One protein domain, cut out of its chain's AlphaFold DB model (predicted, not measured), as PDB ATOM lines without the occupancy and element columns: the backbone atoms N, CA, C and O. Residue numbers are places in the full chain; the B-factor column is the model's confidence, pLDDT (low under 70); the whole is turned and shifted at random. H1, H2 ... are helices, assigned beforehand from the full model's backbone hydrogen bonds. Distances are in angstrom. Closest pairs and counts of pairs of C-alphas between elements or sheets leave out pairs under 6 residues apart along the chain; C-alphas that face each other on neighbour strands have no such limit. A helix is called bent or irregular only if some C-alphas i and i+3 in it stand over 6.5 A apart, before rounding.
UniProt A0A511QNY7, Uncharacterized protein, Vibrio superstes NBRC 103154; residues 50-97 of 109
ATOM      1  N   LYS A  50      20.661  35.920  77.237       50.22
ATOM      2  CA  LYS A  50      21.170  37.242  76.803       50.22
ATOM      3  C   LYS A  50      20.683  37.631  75.397       50.22
ATOM      4  O   LYS A  50      21.333  37.342  74.403       50.22
ATOM      5  N   LYS A  51      19.538  38.313  75.351       51.91
ATOM      6  CA  LYS A  51      18.999  39.297  74.380       51.91
ATOM      7  C   LYS A  51      19.842  39.729  73.137       51.91
ATOM      8  O   LYS A  51      19.950  40.925  72.877       51.91
ATOM      9  N   HIS A  52      20.379  38.819  72.318       54.19
ATOM     10  CA  HIS A  52      21.069  39.150  71.055       54.19
ATOM     11  C   HIS A  52      20.354  38.559  69.830       54.19
ATOM     12  O   HIS A  52      20.560  37.406  69.460       54.19
ATOM     13  N   GLY A  53      19.573  39.390  69.131       56.84
ATOM     14  CA  GLY A  53      18.921  39.045  67.854       56.84
ATOM     15  C   GLY A  53      19.878  38.713  66.694       56.84
ATOM     16  O   GLY A  53      19.433  38.266  65.642       56.84
ATOM     17  N   GLN A  54      21.192  38.873  66.877       54.91
ATOM     18  CA  GLN A  54      22.208  38.493  65.888       54.91
ATOM     19  C   GLN A  54      22.268  36.984  65.631       54.91
ATOM     20  O   GLN A  54      22.479  36.577  64.490       54.91
ATOM     21  N   MET A  55      22.029  36.152  66.652       59.06
ATOM     22  CA  MET A  55      21.982  34.699  66.449       59.06
ATOM     23  C   MET A  55      20.746  34.294  65.633       59.06
ATOM     24  O   MET A  55      20.836  33.420  64.777       59.06
ATOM     25  N   GLY A  56      19.622  35.002  65.812       64.56
ATOM     26  CA  GLY A  56      18.419  34.829  64.991       64.56
ATOM     27  C   GLY A  56      18.629  35.233  63.528       64.56
ATOM     28  O   GLY A  56      18.186  34.524  62.632       64.56
ATOM     29  N   LEU A  57      19.365  36.321  63.273       73.19
ATOM     30  CA  LEU A  57      19.724  36.764  61.918       73.19
ATOM     31  C   LEU A  57      20.583  35.736  61.168       73.19
ATOM     32  O   LEU A  57      20.308  35.454  60.006       73.19
ATOM     33  N   VAL A  58      21.581  35.139  61.828       76.12
ATOM     34  CA  VAL A  58      22.399  34.060  61.239       76.12
ATOM     35  C   VAL A  58      21.568  32.807  60.957       76.12
ATOM     36  O   VAL A  58      21.714  32.191  59.901       76.12
ATOM     37  N   THR A  59      20.660  32.456  61.866       74.38
ATOM     38  CA  THR A  59      19.704  31.356  61.697       74.38
ATOM     39  C   THR A  59      18.799  31.576  60.484       74.38
ATOM     40  O   THR A  59      18.682  30.694  59.638       74.38
ATOM     41  N   ILE A  60      18.213  32.767  60.340       79.38
ATOM     42  CA  ILE A  60      17.340  33.112  59.209       79.38
ATOM     43  C   ILE A  60      18.133  33.124  57.896       79.38
ATOM     44  O   ILE A  60      17.656  32.603  56.888       79.38
ATOM     45  N   LEU A  61      19.360  33.658  57.910       83.25
ATOM     46  CA  LEU A  61      20.255  33.661  56.749       83.25
ATOM     47  C   LEU A  61      20.651  32.234  56.322       83.25
ATOM     48  O   LEU A  61      20.754  31.940  55.133       83.25
ATOM     49  N   THR A  62      20.818  31.327  57.284       79.50
ATOM     50  CA  THR A  62      21.061  29.905  57.018       79.50
ATOM     51  C   THR A  62      19.814  29.224  56.462       79.50
ATOM     52  O   THR A  62      19.907  28.505  55.474       79.50
ATOM     53  N   TRP A  63      18.638  29.486  57.033       79.00
ATOM     54  CA  TRP A  63      17.367  28.932  56.558       79.00
ATOM     55  C   TRP A  63      17.040  29.349  55.127       79.00
ATOM     56  O   TRP A  63      16.678  28.501  54.315       79.00
ATOM     57  N   ILE A  64      17.203  30.632  54.795       84.50
ATOM     58  CA  ILE A  64      16.916  31.126  53.444       84.50
ATOM     59  C   ILE A  64      17.908  30.552  52.421       84.50
ATOM     60  O   ILE A  64      17.493  30.103  51.353       84.50
ATOM     61  N   GLY A  65      19.200  30.479  52.765       83.12
ATOM     62  CA  GLY A  65      20.219  29.864  51.913       83.12
ATOM     63  C   GLY A  65      20.005  28.361  51.739       83.12
ATOM     64  O   GLY A  65      20.203  27.830  50.650       83.12
ATOM     65  N   PHE A  66      19.539  27.680  52.781       80.50
ATOM     66  CA  PHE A  66      19.268  26.249  52.759       80.50
ATOM     67  C   PHE A  66      18.033  25.902  51.929       80.50
ATOM     68  O   PHE A  66      18.117  25.009  51.094       80.50
ATOM     69  N   ILE A  67      16.924  26.634  52.089       83.94
ATOM     70  CA  ILE A  67      15.725  26.473  51.250       83.94
ATOM     71  C   ILE A  67      16.084  26.690  49.777       83.94
ATOM     72  O   ILE A  67      15.674  25.912  48.918       83.94
ATOM     73  N   TRP A  68      16.906  27.702  49.487       84.81
ATOM     74  CA  TRP A  68      17.384  27.964  48.132       84.81
ATOM     75  C   TRP A  68      18.302  26.851  47.599       84.81
ATOM     76  O   TRP A  68      18.147  26.401  46.466       84.81
ATOM     77  N   HIS A  69      19.236  26.356  48.415       79.38
ATOM     78  CA  HIS A  69      20.158  25.289  48.022       79.38
ATOM     79  C   HIS A  69      19.455  23.932  47.851       79.38
ATOM     80  O   HIS A  69      19.808  23.164  46.960       79.38
ATOM     81  N   TRP A  70      18.412  23.650  48.635       83.19
ATOM     82  CA  TRP A  70      17.593  22.441  48.504       83.19
ATOM     83  C   TRP A  70      16.912  22.322  47.143       83.19
ATOM     84  O   TRP A  70      16.848  21.226  46.589       83.19
ATOM     85  N   VAL A  71      16.454  23.443  46.573       86.19
ATOM     86  CA  VAL A  71      15.905  23.469  45.206       86.19
ATOM     87  C   VAL A  71      16.970  23.046  44.194       86.19
ATOM     88  O   VAL A  71      16.675  22.294  43.268       86.19
ATOM     89  N   TRP A  72      18.220  23.469  44.389       89.19
ATOM     90  CA  TRP A  72      19.329  23.078  43.520       89.19
ATOM     91  C   TRP A  72      19.684  21.593  43.658       89.19
ATOM     92  O   TRP A  72      19.852  20.911  42.650       89.19
ATOM     93  N   VAL A  73      19.714  21.058  44.884       82.31
ATOM     94  CA  VAL A  73      19.914  19.617  45.124       82.31
ATOM     95  C   VAL A  73      18.805  18.794  44.463       82.31
ATOM     96  O   VAL A  73      19.105  17.822  43.771       82.31
ATOM     97  N   LEU A  74      17.537  19.203  44.594       83.25
ATOM     98  CA  LEU A  74      16.423  18.557  43.891       83.25
ATOM     99  C   LEU A  74      16.580  18.630  42.371       83.25
ATOM    100  O   LEU A  74      16.320  17.640  41.696       83.25
ATOM    101  N   ALA A  75      17.045  19.756  41.829       85.44
ATOM    102  CA  ALA A  75      17.291  19.891  40.396       85.44
ATOM    103  C   ALA A  75      18.394  18.941  39.903       85.44
ATOM    104  O   ALA A  75      18.230  18.319  38.857       85.44
ATOM    105  N   VAL A  76      19.484  18.773  40.660       82.25
ATOM    106  CA  VAL A  76      20.551  17.813  40.329       82.25
ATOM    107  C   VAL A  76      20.035  16.378  40.398       82.25
ATOM    108  O   VAL A  76      20.303  15.604  39.484       82.25
ATOM    109  N   ILE A  77      19.250  16.031  41.426       81.94
ATOM    110  CA  ILE A  77      18.612  14.712  41.521       81.94
ATOM    111  C   ILE A  77      17.703  14.480  40.312       81.94
ATOM    112  O   ILE A  77      17.825  13.448  39.672       81.94
ATOM    113  N   VAL A  78      16.840  15.433  39.954       81.88
ATOM    114  CA  VAL A  78      15.935  15.317  38.795       81.88
ATOM    115  C   VAL A  78      16.693  15.243  37.467       81.88
ATOM    116  O   VAL A  78      16.235  14.568  36.552       81.88
ATOM    117  N   ALA A  79      17.842  15.907  37.348       80.75
ATOM    118  CA  ALA A  79      18.686  15.833  36.158       80.75
ATOM    119  C   ALA A  79      19.409  14.481  36.028       80.75
ATOM    120  O   ALA A  79      19.654  14.026  34.913       80.75
ATOM    121  N   TYR A  80      19.771  13.856  37.151       76.12
ATOM    122  CA  TYR A  80      20.460  12.562  37.176       76.12
ATOM    123  C   TYR A  80      19.500  11.372  37.136       76.12
ATOM    124  O   TYR A  80      19.817  10.322  36.582       76.12
ATOM    125  N   VAL A  81      18.326  11.526  37.746       77.50
ATOM    126  CA  VAL A  81      17.220  10.587  37.627       77.50
ATOM    127  C   VAL A  81      16.712  10.709  36.203       77.50
ATOM    128  O   VAL A  81      16.123  11.726  35.845       77.50
ATOM    129  N   ASP A  82      16.943   9.671  35.400       66.75
ATOM    130  CA  ASP A  82      16.391   9.556  34.054       66.75
ATOM    131  C   ASP A  82      14.866   9.721  34.133       66.75
ATOM    132  O   ASP A  82      14.114   8.823  34.545       66.75
ATOM    133  N   SER A  83      14.427  10.948  33.861       59.97
ATOM    134  CA  SER A  83      13.096  11.426  34.211       59.97
ATOM    135  C   SER A  83      12.068  10.718  33.343       59.97
ATOM    136  O   SER A  83      10.958  10.458  33.796       59.97
ATOM    137  N   GLU A  84      12.451  10.312  32.132       63.56
ATOM    138  CA  GLU A  84      11.591   9.553  31.235       63.56
ATOM    139  C   GLU A  84      11.297   8.149  31.765       63.56
ATOM    140  O   GLU A  84      10.131   7.753  31.845       63.56
ATOM    141  N   THR A  85      12.331   7.406  32.163       63.03
ATOM    142  CA  THR A  85      12.184   6.042  32.691       63.03
ATOM    143  C   THR A  85      11.469   6.051  34.043       63.03
ATOM    144  O   THR A  85      10.563   5.248  34.286       63.03
ATOM    145  N   THR A  86      11.792   7.021  34.900       68.62
ATOM    146  CA  THR A  86      11.187   7.153  36.231       68.62
ATOM    147  C   THR A  86       9.716   7.557  36.147       68.62
ATOM    148  O   THR A  86       8.884   6.940  36.809       68.62
ATOM    149  N   ILE A  87       9.352   8.518  35.285       70.31
ATOM    150  CA  ILE A  87       7.952   8.933  35.076       70.31
ATOM    151  C   ILE A  87       7.127   7.807  34.442       70.31
ATOM    152  O   ILE A  87       5.976   7.610  34.838       70.31
ATOM    153  N   ARG A  88       7.682   7.054  33.478       73.56
ATOM    154  CA  ARG A  88       6.986   5.896  32.884       73.56
ATOM    155  C   ARG A  88       6.721   4.812  33.927       73.56
ATOM    156  O   ARG A  88       5.596   4.327  33.996       73.56
ATOM    157  N   ASN A  89       7.699   4.490  34.775       72.38
ATOM    158  CA  ASN A  89       7.525   3.505  35.844       72.38
ATOM    159  C   ASN A  89       6.539   3.982  36.920       72.38
ATOM    160  O   ASN A  89       5.667   3.216  37.316       72.38
ATOM    161  N   PHE A  90       6.595   5.253  37.330       77.56
ATOM    162  CA  PHE A  90       5.634   5.817  38.285       77.56
ATOM    163  C   PHE A  90       4.204   5.812  37.732       77.56
ATOM    164  O   PHE A  90       3.263   5.454  38.435       77.56
ATOM    165  N   ARG A  91       4.036   6.159  36.448       78.06
ATOM    166  CA  ARG A  91       2.739   6.098  35.764       78.06
ATOM    167  C   ARG A  91       2.238   4.671  35.609       78.06
ATOM    168  O   ARG A  91       1.043   4.453  35.739       78.06
ATOM    169  N   LYS A  92       3.131   3.719  35.343       75.19
ATOM    170  CA  LYS A  92       2.792   2.298  35.279       75.19
ATOM    171  C   LYS A  92       2.284   1.803  36.634       75.19
ATOM    172  O   LYS A  92       1.196   1.258  36.682       75.19
ATOM    173  N   ILE A  93       2.990   2.104  37.725       77.31
ATOM    174  CA  ILE A  93       2.564   1.768  39.097       77.31
ATOM    175  C   ILE A  93       1.217   2.427  39.440       77.31
ATOM    176  O   ILE A  93       0.362   1.801  40.057       77.31
ATOM    177  N   TRP A  94       1.001   3.674  39.013       75.62
ATOM    178  CA  TRP A  94      -0.264   4.383  39.226       75.62
ATOM    179  C   TRP A  94      -1.427   3.811  38.396       75.62
ATOM    180  O   TRP A  94      -2.540   3.689  38.900       75.62
ATOM    181  N   ASN A  95      -1.188   3.443  37.135       71.94
ATOM    182  CA  ASN A  95      -2.211   2.835  36.280       71.94
ATOM    183  C   ASN A  95      -2.508   1.378  36.669       71.94
ATOM    184  O   ASN A  95      -3.672   0.991  36.626       71.94
ATOM    185  N   ASP A  96      -1.508   0.604  37.097       60.50
ATOM    186  CA  ASP A  96      -1.675  -0.775  37.589       60.50
ATOM    187  C   ASP A  96      -2.394  -0.825  38.954       60.50
ATOM    188  O   ASP A  96      -2.940  -1.860  39.330       60.50
ATOM    189  N   ALA A  97      -2.469   0.296  39.688       59.25
ATOM    190  CA  ALA A  97      -3.311   0.429  40.881       59.25
ATOM    191  C   ALA A  97      -4.813   0.589  40.557       59.25
ATOM    192  O   ALA A  97      -5.642   0.609  41.470       59.25
TER     193      ALA A  97
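AT A GLANCE: This is residues 50 to 97 of the 109 residues of an uncharacterized protein of Vibrio superstes NBRC 103154 (UniProt A0A511QNY7). One long helix, H1, and a shorter one, H2, make an open L: they meet at a corner at the end of H1, and H2 turns away there instead of folding back along H1. A short unnamed tail, residues 50 to 53, continues beyond the other end of H1. The printed part has 48 residues with two named helices, in the order H1, H2, and no named strand; its class is all helix. It is extended, with a radius of gyration of the C-alphas of 19.1 A and spans of 59 by 23 by 9 A.

IN THESE COORDINATES: H1, the longest helix, holds residues 54 to 80 and measures 38.7 A from first to last C-alpha. It begins at C-alpha 54 at (22.208, 38.493, 65.888) and ends at C-alpha 80 at (20.460, 12.562, 37.176); between these two points y and z fall far while x changes little. H2 holds residues 83 to 96, 19.5 A from first to last C-alpha, and ends at C-alpha 96 at (-1.675, -0.775, 37.589). From C-alpha 83 at (13.096, 11.426, 34.211) to that point x and y fall while z rises a little.

HOW THE PARTS SIT: H1 and H2 meet only through their link, the two residues Val 81 and Asp 82, which is tight. Residues 50 to 77, of which 54 to 77 belong to H1, stand free. Residues 79 to 85, of which 83 to 85 belong to H2, and residues 87 to 97, of which 87 to 96 belong to H2, stand free too. In H2 every O i to N i+4 pair is within hydrogen-bond range; in H1 22 of 23 are. Neither helix is bent.

THE WHOLE: The two C-alphas farthest apart are those of Lys 50 and Asp 96, at 59.2 A. The printed part has no cut, and its one link between helices is tight. The mean pLDDT of the printed part is 73.7; residues 50 to 56, 82 to 86 and 96 to 97 are under 70.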